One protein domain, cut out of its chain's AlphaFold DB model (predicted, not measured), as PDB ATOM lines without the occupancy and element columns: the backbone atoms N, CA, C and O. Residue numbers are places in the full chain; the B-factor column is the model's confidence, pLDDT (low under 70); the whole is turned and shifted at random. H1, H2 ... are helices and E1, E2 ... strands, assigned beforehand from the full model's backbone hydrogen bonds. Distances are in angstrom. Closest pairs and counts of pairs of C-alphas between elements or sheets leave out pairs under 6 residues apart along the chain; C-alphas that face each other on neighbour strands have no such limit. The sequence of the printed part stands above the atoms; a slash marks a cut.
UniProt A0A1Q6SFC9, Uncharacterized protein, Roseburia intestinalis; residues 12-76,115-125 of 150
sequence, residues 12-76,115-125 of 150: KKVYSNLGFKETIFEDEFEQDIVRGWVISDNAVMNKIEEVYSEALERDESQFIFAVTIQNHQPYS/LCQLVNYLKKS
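This is residues 12 to 76 and 115 to 125 of the 150 residues of an uncharacterized protein of Roseburia intestinalis (UniProt A0A1Q6SFC9). One long helix, H2, runs through the middle, with short H3 side by side with its first half. After H2 the unnamed stretch 58 to 76 folds back past it, and H1 lies off beyond that stretch. The 76 printed residues hold, in order, H1, E1, H2 and H3, mostly helix, with under half of the residues in named elements. The whole is flat, 45 by 33 by 17 A, and only just loose, close to compact, with a radius of gyration of the C-alphas of 13.9 A.

H2, residues 41 to 57, touches H3, residues 115 to 122, with residues 42 to 49 alone; the closest C-alphas, of Met 45 and Leu 118, are 5.8 A apart. They run the same way at a shallow tilt of 10 degrees. E1, residues 33 to 35, and H2 are near each other; E1 pairs with no named strand, but residues 38 to 39 pair with it, antiparallel. H1, residues 12 to 17, is apart from H2, H3 and E1. In H1, H2 and H3 every O i to N i+4 pair is within hydrogen-bond range.

H2 spans 24.6 A from C-alpha 41 at (26.761, 26.966, -28.606) to C-alpha 57 at (43.561, 21.512, -11.426); H3 spans 10.6 A and ends with C-alpha 122 at (42.498, 28.238, -24.321). H1 spans 8.7 A, E1 5.9 A.

The farthest C-alphas, of Asp 59 and Ser 76, are 44.9 A apart. Residues 77 to 114 are cut out, a gap of 23.6 A between C-alphas 76 and 115. The link H1 to E1 is long. No printed residue is under 70 in pLDDT.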
ATOM      1  N   LYS A  12      24.342   7.696 -25.954       91.50
ATOM      2  CA  LYS A  12      24.831   7.144 -24.683       91.50
ATOM      3  C   LYS A  12      25.546   5.801 -24.871       91.50
ATOM      4  O   LYS A  12      26.649   5.604 -24.364       91.50
ATOM      5  N   LYS A  13      24.961   4.893 -25.660       93.94
ATOM      6  CA  LYS A  13      25.569   3.590 -25.958       93.94
ATOM      7  C   LYS A  13      26.777   3.723 -26.885       93.94
ATOM      8  O   LYS A  13      27.781   3.057 -26.663       93.94
ATOM      9  N   VAL A  14      26.686   4.567 -27.914       95.50
ATOM     10  CA  VAL A  14      27.793   4.788 -28.860       95.50
ATOM     11  C   VAL A  14      29.012   5.363 -28.141       95.50
ATOM     12  O   VAL A  14      30.099   4.811 -28.272       95.50
ATOM     13  N   TYR A  15      28.841   6.409 -27.335       96.19
ATOM     14  CA  TYR A  15      29.938   7.040 -26.602       96.19
ATOM     15  C   TYR A  15      30.559   6.088 -25.577       96.19
ATOM     16  O   TYR A  15      31.782   5.989 -25.508       96.19
ATOM     17  N   SER A  16      29.742   5.301 -24.869       94.62
ATOM     18  CA  SER A  16      30.249   4.245 -23.987       94.62
ATOM     19  C   SER A  16      31.083   3.205 -24.751       94.62
ATOM     20  O   SER A  16      32.182   2.866 -24.322       94.62
ATOM     21  N   ASN A  17      30.621   2.753 -25.922       97.19
ATOM     22  CA  ASN A  17      31.355   1.795 -26.755       97.19
ATOM     23  C   ASN A  17      32.652   2.368 -27.354       97.19
ATOM     24  O   ASN A  17      33.581   1.609 -27.616       97.19
ATOM     25  N   LEU A  18      32.720   3.685 -27.578       97.12
ATOM     26  CA  LEU A  18      33.933   4.389 -28.012       97.12
ATOM     27  C   LEU A  18      34.928   4.629 -26.863       97.12
ATOM     28  O   LEU A  18      36.034   5.104 -27.109       97.12
ATOM     29  N   GLY A  19      34.562   4.289 -25.624       97.25
ATOM     30  CA  GLY A  19      35.435   4.411 -24.458       97.25
ATOM     31  C   GLY A  19      35.432   5.792 -23.800       97.25
ATOM     32  O   GLY A  19      36.318   6.066 -22.988       97.25
ATOM     33  N   PHE A  20      34.458   6.659 -24.104       97.12
ATOM     34  CA  PHE A  20      34.285   7.899 -23.344       97.12
ATOM     35  C   PHE A  20      33.926   7.571 -21.891       97.12
ATOM     36  O   PHE A  20      32.996   6.806 -21.630       97.12
ATOM     37  N   LYS A  21      34.678   8.153 -20.952       94.75
ATOM     38  CA  LYS A  21      34.479   7.954 -19.507       94.75
ATOM     39  C   LYS A  21      33.275   8.725 -18.976       94.75
ATOM     40  O   LYS A  21      32.590   8.248 -18.079       94.75
ATOM     41  N   GLU A  22      33.031   9.894 -19.554       94.75
ATOM     42  CA  GLU A  22      31.992  10.827 -19.143       94.75
ATOM     43  C   GLU A  22      31.208  11.298 -20.366       94.75
ATOM     44  O   GLU A  22      31.739  11.421 -21.476       94.75
ATOM     45  N   THR A  23      29.918  11.547 -20.166       96.19
ATOM     46  CA  THR A  23      29.021  12.064 -21.194       96.19
ATOM     47  C   THR A  23      28.144  13.131 -20.575       96.19
ATOM     48  O   THR A  23      27.449  12.819 -19.619       96.19
ATOM     49  N   ILE A  24      28.162  14.325 -21.164       96.81
ATOM     50  CA  ILE A  24      27.379  15.481 -20.719       96.81
ATOM     51  C   ILE A  24      26.264  15.742 -21.736       96.81
ATOM     52  O   ILE A  24      26.572  15.909 -22.932       96.81
ATOM     53  N   PHE A  25      25.010  15.749 -21.278       96.00
ATOM     54  CA  PHE A  25      23.806  15.986 -22.090       96.00
ATOM     55  C   PHE A  25      22.972  17.180 -21.592       96.00
ATOM     56  O   PHE A  25      23.427  17.938 -20.744       96.00
ATOM     57  N   GLU A  26      21.804  17.418 -22.200       93.69
ATOM     58  CA  GLU A  26      20.981  18.634 -22.034       93.69
ATOM     59  C   GLU A  26      20.708  19.073 -20.588       93.69
ATOM     60  O   GLU A  26      20.629  20.270 -20.321       93.69
ATOM     61  N   ASP A  27      20.582  18.125 -19.666       92.56
ATOM     62  CA  ASP A  27      20.288  18.336 -18.251       92.56
ATOM     63  C   ASP A  27      21.488  18.856 -17.446       92.56
ATOM     64  O   ASP A  27      21.314  19.390 -16.351       92.56
ATOM     65  N   GLU A  28      22.692  18.748 -18.001       94.88
ATOM     66  CA  GLU A  28      23.955  19.126 -17.361       94.88
ATOM     67  C   GLU A  28      24.526  20.458 -17.886       94.88
ATOM     68  O   GLU A  28      25.567  20.928 -17.417       94.88
ATOM     69  N   PHE A  29      23.858  21.088 -18.857       93.25
ATOM     70  CA  PHE A  29      24.205  22.428 -19.333       93.25
ATOM     71  C   PHE A  29      23.444  23.508 -18.564       93.25
ATOM     72  O   PHE A  29      22.274  23.342 -18.202       93.25
ATOM     73  N   GLU A  30      24.090  24.664 -18.385       86.12
ATOM     74  CA  GLU A  30      23.372  25.882 -18.023       86.12
ATOM     75  C   GLU A  30      22.315  26.172 -19.095       86.12
ATOM     76  O   GLU A  30      22.593  26.110 -20.296       86.12
ATOM     77  N   GLN A  31      21.089  26.460 -18.660       79.69
ATOM     78  CA  GLN A  31      19.951  26.682 -19.551       79.69
ATOM     79  C   GLN A  31      20.016  28.085 -20.173       79.69
ATOM     80  O   GLN A  31      19.218  28.965 -19.856       79.69
ATOM     81  N   ASP A  32      20.989  28.277 -21.057       82.19
ATOM     82  CA  ASP A  32      21.135  29.432 -21.937       82.19
ATOM     83  C   ASP A  32      20.565  29.064 -23.317       82.19
ATOM     84  O   ASP A  32      21.242  28.502 -24.179       82.19
ATOM     85  N   ILE A  33      19.256  29.271 -23.480       79.38
ATOM     86  CA  ILE A  33      18.500  28.867 -24.670       79.38
ATOM     87  C   ILE A  33      18.425  30.038 -25.643       79.38
ATOM     88  O   ILE A  33      17.887  31.092 -25.318       79.38
ATOM     89  N   VAL A  34      18.879  29.808 -26.874       75.56
ATOM     90  CA  VAL A  34      18.913  30.841 -27.923       75.56
ATOM     91  C   VAL A  34      17.821  30.636 -28.980       75.56
ATOM     92  O   VAL A  34      17.375  31.588 -29.612       75.56
ATOM     93  N   ARG A  35      17.325  29.404 -29.158       74.00
ATOM     94  CA  ARG A  35      16.314  29.077 -30.177       74.00
ATOM     95  C   ARG A  35      15.224  28.172 -29.614       74.00
ATOM     96  O   ARG A  35      15.224  26.967 -29.846       74.00
ATOM     97  N   GLY A  36      14.277  28.756 -28.880       72.56
ATOM     98  CA  GLY A  36      13.068  28.090 -28.370       72.56
ATOM     99  C   GLY A  36      13.324  26.964 -27.357       72.56
ATOM    100  O   GLY A  36      12.984  27.107 -26.192       72.56
ATOM    101  N   TRP A  37      13.896  25.851 -27.815       76.88
ATOM    102  CA  TRP A  37      14.247  24.651 -27.047       76.88
ATOM    103  C   TRP A  37      15.724  24.251 -27.194       76.88
ATOM    104  O   TRP A  37      16.147  23.257 -26.615       76.88
ATOM    105  N   VAL A  38      16.506  24.993 -27.984       87.62
ATOM    106  CA  VAL A  38      17.908  24.673 -28.245       87.62
ATOM    107  C   VAL A  38      18.839  25.507 -27.369       87.62
ATOM    108  O   VAL A  38      18.828  26.741 -27.427       87.62
ATOM    109  N   ILE A  39      19.668  24.800 -26.605       93.81
ATOM    110  CA  ILE A  39      20.770  25.340 -25.808       93.81
ATOM    111  C   ILE A  39      21.847  25.921 -26.734       93.81
ATOM    112  O   ILE A  39      22.151  25.359 -27.790       93.81
ATOM    113  N   SER A  40      22.405  27.059 -26.329       94.56
ATOM    114  CA  SER A  40      23.369  27.825 -27.106       94.56
ATOM    115  C   SER A  40      24.699  27.092 -27.292       94.56
ATOM    116  O   SER A  40      25.163  26.333 -26.437       94.56
ATOM    117  N   ASP A  41      25.375  27.378 -28.401       95.81
ATOM    118  CA  ASP A  41      26.761  26.966 -28.606       95.81
ATOM    119  C   ASP A  41      27.669  27.623 -27.552       95.81
ATOM    120  O   ASP A  41      28.659  27.023 -27.147       95.81
ATOM    121  N   ASN A  42      27.297  28.801 -27.038       95.06
ATOM    122  CA  ASN A  42      27.989  29.465 -25.934       95.06
ATOM    123  C   ASN A  42      27.984  28.622 -24.649       95.06
ATOM    124  O   ASN A  42      29.033  28.444 -24.036       95.06
ATOM    125  N   ALA A  43      26.850  28.019 -24.283       96.06
ATOM    126  CA  ALA A  43      26.767  27.097 -23.152       96.06
ATOM    127  C   ALA A  43      27.655  25.862 -23.352       96.06
ATOM    128  O   ALA A  43      28.267  25.373 -22.401       96.06
ATOM    129  N   VAL A  44      27.775  25.375 -24.595       97.06
ATOM    130  CA  VAL A  44      28.708  24.285 -24.915       97.06
ATOM    131  C   VAL A  44      30.150  24.718 -24.701       97.06
ATOM    132  O   VAL A  44      30.897  24.001 -24.042       97.06
ATOM    133  N   MET A  45      30.538  25.889 -25.210       96.88
ATOM    134  CA  MET A  45      31.893  26.412 -25.028       96.88
ATOM    135  C   MET A  45      32.216  26.641 -23.548       96.88
ATOM    136  O   MET A  45      33.249  26.164 -23.092       96.88
ATOM    137  N   ASN A  46      31.303  27.236 -22.774       96.81
ATOM    138  CA  ASN A  46      31.455  27.403 -21.325       96.81
ATOM    139  C   ASN A  46      31.665  26.061 -20.615       96.81
ATOM    140  O   ASN A  46      32.545  25.939 -19.768       96.81
ATOM    141  N   LYS A  47      30.900  25.026 -20.987       97.56
ATOM    142  CA  LYS A  47      31.055  23.693 -20.395       97.56
ATOM    143  C   LYS A  47      32.392  23.043 -20.764       97.56
ATOM    144  O   LYS A  47      32.955  22.313 -19.953       97.56
ATOM    145  N   ILE A  48      32.920  23.300 -21.964       97.31
ATOM    146  CA  ILE A  48      34.277  22.873 -22.339       97.31
ATOM    147  C   ILE A  48      35.316  23.583 -21.462       97.31
ATOM    148  O   ILE A  48      36.216  22.916 -20.959       97.31
ATOM    149  N   GLU A  49      35.192  24.901 -21.263       96.38
ATOM    150  CA  GLU A  49      36.090  25.676 -20.392       96.38
ATOM    151  C   GLU A  49      36.070  25.143 -18.948       96.38
ATOM    152  O   GLU A  49      37.130  24.932 -18.360       96.38
ATOM    153  N   GLU A  50      34.881  24.854 -18.408       96.44
ATOM    154  CA  GLU A  50      34.681  24.259 -17.080       96.44
ATOM    155  C   GLU A  50      35.405  22.911 -16.955       96.44
ATOM    156  O   GLU A  50      36.340  22.785 -16.163       96.44
ATOM    157  N   VAL A  51      35.051  21.935 -17.798       96.25
ATOM    158  CA  VAL A  51      35.616  20.574 -17.755       96.25
ATOM    159  C   VAL A  51      37.135  20.580 -17.959       96.25
ATOM    160  O   VAL A  51      37.850  19.807 -17.319       96.25
ATOM    161  N   TYR A  52      37.638  21.467 -18.822       96.06
ATOM    162  CA  TYR A  52      39.069  21.625 -19.054       96.06
ATOM    163  C   TYR A  52      39.782  22.246 -17.847       96.06
ATOM    164  O   TYR A  52      40.837  21.752 -17.450       96.06
ATOM    165  N   SER A  53      39.217  23.292 -17.230       95.62
ATOM    166  CA  SER A  53      39.802  23.914 -16.032       95.62
ATOM    167  C   SER A  53      39.943  22.927 -14.876       95.62
ATOM    168  O   SER A  53      41.015  22.819 -14.285       95.62
ATOM    169  N   GLU A  54      38.909  22.128 -14.624       95.69
ATOM    170  CA  GLU A  54      38.932  21.086 -13.602       95.69
ATOM    171  C   GLU A  54      40.000  20.016 -13.866       95.69
ATOM    172  O   GLU A  54      40.601  19.484 -12.932       95.69
ATOM    173  N   ALA A  55      40.252  19.682 -15.133       94.62
ATOM    174  CA  ALA A  55      41.309  18.748 -15.509       94.62
ATOM    175  C   ALA A  55      42.701  19.315 -15.232       94.62
ATOM    176  O   ALA A  55      43.563  18.598 -14.726       94.62
ATOM    177  N   LEU A  56      42.906  20.605 -15.524       93.69
ATOM    178  CA  LEU A  56      44.159  21.294 -15.225       93.69
ATOM    179  C   LEU A  56      44.439  21.318 -13.721       93.69
ATOM    180  O   LEU A  56      45.567  21.057 -13.311       93.69
ATOM    181  N   GLU A  57      43.422  21.560 -12.889       95.00
ATOM    182  CA  GLU A  57      43.561  21.512 -11.426       95.00
ATOM    183  C   GLU A  57      43.972  20.125 -10.909       95.00
ATOM    184  O   GLU A  57      44.633  20.015  -9.873       95.00
ATOM    185  N   ARG A  58      43.605  19.065 -11.637       95.19
ATOM    186  CA  ARG A  58      43.946  17.673 -11.316       95.19
ATOM    187  C   ARG A  58      45.205  17.155 -12.016       95.19
ATOM    188  O   ARG A  58      45.561  16.001 -11.790       95.19
ATOM    189  N   ASP A  59      45.876  17.976 -12.827       93.44
ATOM    190  CA  ASP A  59      47.010  17.572 -13.677       93.44
ATOM    191  C   ASP A  59      46.657  16.397 -14.622       93.44
ATOM    192  O   ASP A  59      47.431  15.464 -14.843       93.44
ATOM    193  N   GLU A  60      45.437  16.414 -15.172       93.69
ATOM    194  CA  GLU A  60      44.903  15.374 -16.054       93.69
ATOM    195  C   GLU A  60      44.828  15.839 -17.514       93.69
ATOM    196  O   GLU A  60      44.391  16.942 -17.833       93.69
ATOM    197  N   SER A  61      45.188  14.949 -18.443       93.12
ATOM    198  CA  SER A  61      44.926  15.155 -19.872       93.12
ATOM    199  C   SER A  61      43.527  14.671 -20.249       93.12
ATOM    200  O   SER A  61      43.095  13.599 -19.820       93.12
ATOM    201  N   GLN A  62      42.851  15.413 -21.125       93.94
ATOM    202  CA  GLN A  62      41.511  15.077 -21.598       93.94
ATOM    203  C   GLN A  62      41.420  15.037 -23.121       93.94
ATOM    204  O   GLN A  62      42.133  15.736 -23.838       93.94
ATOM    205  N   PHE A  63      40.474  14.235 -23.602       96.62
ATOM    206  CA  PHE A  63      39.962  14.306 -24.961       96.62
ATOM    207  C   PHE A  63      38.483  14.686 -24.894       96.62
ATOM    208  O   PHE A  63      37.670  13.926 -24.363       96.62
ATOM    209  N   ILE A  64      38.143  15.860 -25.424       97.00
ATOM    210  CA  ILE A  64      36.779  16.386 -25.417       97.00
ATOM    211  C   ILE A  64      36.203  16.288 -26.829       97.00
ATOM    212  O   ILE A  64      36.694  16.918 -27.760       97.00
ATOM    213  N   PHE A  65      35.123  15.519 -26.971       97.19
ATOM    214  CA  PHE A  65      34.315  15.478 -28.188       97.19
ATOM    215  C   PHE A  65      32.990  16.198 -27.940       97.19
ATOM    216  O   PHE A  65      32.180  15.745 -27.121       97.19
ATOM    217  N   ALA A  66      32.768  17.320 -28.623       96.81
ATOM    218  CA  ALA A  66      31.575  18.146 -28.484       96.81
ATOM    219  C   ALA A  66      30.820  18.244 -29.812       96.81
ATOM    220  O   ALA A  66      31.415  18.475 -30.860       96.81
ATOM    221  N   VAL A  67      29.500  18.069 -29.758       96.06
ATOM    222  CA  VAL A  67      28.606  18.262 -30.906       96.06
ATOM    223  C   VAL A  67      27.624  19.355 -30.527       96.06
ATOM    224  O   VAL A  67      26.827  19.156 -29.610       96.06
ATOM    225  N   THR A  68      27.680  20.496 -31.205       95.38
ATOM    226  CA  THR A  68      26.761  21.610 -30.950       95.38
ATOM    227  C   THR A  68      25.429  21.415 -31.688       95.38
ATOM    228  O   THR A  68      25.276  20.457 -32.455       95.38
ATOM    229  N   ILE A  69      24.418  22.244 -31.403       93.31
ATOM    230  CA  ILE A  69      23.089  22.094 -32.026       93.31
ATOM    231  C   ILE A  69      22.365  23.421 -32.298       93.31
ATOM    232  O   ILE A  69      21.318  23.394 -32.943       93.31
ATOM    233  N   GLN A  70      22.910  24.585 -31.907       92.31
ATOM    234  CA  GLN A  70      22.232  25.881 -32.076       92.31
ATOM    235  C   GLN A  70      21.815  26.164 -33.526       92.31
ATOM    236  O   GLN A  70      20.743  26.717 -33.773       92.31
ATOM    237  N   ASN A  71      22.621  25.711 -34.488       90.50
ATOM    238  CA  ASN A  71      22.377  25.925 -35.914       90.50
ATOM    239  C   ASN A  71      21.527  24.838 -36.577       90.50
ATOM    240  O   ASN A  71      21.384  24.840 -37.799       90.50
ATOM    241  N   HIS A  72      20.944  23.915 -35.810       90.06
ATOM    242  CA  HIS A  72      20.089  22.869 -36.356       90.06
ATOM    243  C   HIS A  72      18.786  23.458 -36.931       90.06
ATOM    244  O   HIS A  72      18.186  24.379 -36.371       90.06
ATOM    245  N   GLN A  73      18.338  22.908 -38.061       85.88
ATOM    246  CA  GLN A  73      17.066  23.243 -38.715       85.88
ATOM    247  C   GLN A  73      15.842  22.860 -37.842       85.88
ATOM    248  O   GLN A  73      15.972  22.010 -36.957       85.88
ATOM    249  N   PRO A  74      14.629  23.390 -38.092       86.00
ATOM    250  CA  PRO A  74      14.226  24.306 -39.166       86.00
ATOM    251  C   PRO A  74      14.613  25.755 -38.881       86.00
ATOM    252  O   PRO A  74      14.474  26.183 -37.746       86.00
ATOM    253  N   TYR A  75      15.003  26.519 -39.908       86.38
ATOM    254  CA  TYR A  75      15.101  27.981 -39.803       86.38
ATOM    255  C   TYR A  75      13.720  28.598 -39.958       86.38
ATOM    256  O   TYR A  75      13.052  28.402 -40.977       86.38
ATOM    257  N   SER A  76      13.278  29.311 -38.931       77.56
ATOM    258  CA  SER A  76      11.965  29.944 -38.889       77.56
ATOM    259  C   SER A  76      12.114  31.424 -38.597       77.56
ATOM    260  O   SER A  76      12.861  31.812 -37.699       77.56
ATOM    261  N   LEU A 115      32.817  30.254 -30.324       96.44
ATOM    262  CA  LEU A 115      34.103  29.625 -30.629       96.44
ATOM    263  C   LEU A 115      35.283  30.574 -30.371       96.44
ATOM    264  O   LEU A 115      36.304  30.161 -29.820       96.44
ATOM    265  N   CYS A 116      35.152  31.852 -30.741       97.25
ATOM    266  CA  CYS A 116      36.160  32.866 -30.434       97.25
ATOM    267  C   CYS A 116      36.413  32.978 -28.927       97.25
ATOM    268  O   CYS A 116      37.565  33.139 -28.521       97.25
ATOM    269  N   GLN A 117      35.365  32.885 -28.103       96.25
ATOM    270  CA  GLN A 117      35.504  32.866 -26.649       96.25
ATOM    271  C   GLN A 117      36.367  31.685 -26.194       96.25
ATOM    272  O   GLN A 117      37.405  31.924 -25.573       96.25
ATOM    273  N   LEU A 118      36.022  30.456 -26.597       97.25
ATOM    274  CA  LEU A 118      36.779  29.260 -26.219       97.25
ATOM    275  C   LEU A 118      38.246  29.356 -26.656       97.25
ATOM    276  O   LEU A 118      39.159  29.097 -25.875       97.25
ATOM    277  N   VAL A 119      38.506  29.784 -27.895       97.00
ATOM    278  CA  VAL A 119      39.878  29.965 -28.396       97.00
ATOM    279  C   VAL A 119      40.646  30.986 -27.554       97.00
ATOM    280  O   VAL A 119      41.827  30.790 -27.259       97.00
ATOM    281  N   ASN A 120      40.002  32.087 -27.164       97.06
ATOM    282  CA  ASN A 120      40.622  33.107 -26.325       97.06
ATOM    283  C   ASN A 120      40.890  32.610 -24.903       97.06
ATOM    284  O   ASN A 120      41.908  32.994 -24.324       97.06
ATOM    285  N   TYR A 121      40.009  31.776 -24.355       96.81
ATOM    286  CA  TYR A 121      40.217  31.099 -23.083       96.81
ATOM    287  C   TYR A 121      41.418  30.141 -23.164       96.81
ATOM    288  O   TYR A 121      42.382  30.296 -22.414       96.81
ATOM    289  N   LEU A 122      41.436  29.236 -24.150       95.31
ATOM    290  CA  LEU A 122      42.498  28.238 -24.321       95.31
ATOM    291  C   LEU A 122      43.878  28.882 -24.513       95.31
ATOM    292  O   LEU A 122      44.853  28.432 -23.918       95.31
ATOM    293  N   LYS A 123      43.963  29.989 -25.266       95.12
ATOM    294  CA  LYS A 123      45.208  30.763 -25.449       95.12
ATOM    295  C   LYS A 123      45.784  31.347 -24.159       95.12
ATOM    296  O   LYS A 123      46.969  31.666 -24.128       95.12
ATOM    297  N   LYS A 124      44.947  31.573 -23.146       95.19
ATOM    298  CA  LYS A 124      45.351  32.121 -21.843       95.19
ATOM    299  C   LYS A 124      45.585  31.033 -20.797       95.19
ATOM    300  O   LYS A 124      46.141  31.338 -19.749       95.19
ATOM    301  N   SER A 125      45.137  29.808 -21.062       92.81
ATOM    302  CA  SER A 125      45.325  28.677 -20.159       92.81
ATOM    303  C   SER A 125      46.781  28.201 -20.154       92.81
ATOM    304  O   SER A 125      47.486  28.337 -21.151       92.81
TER     305      SER A 125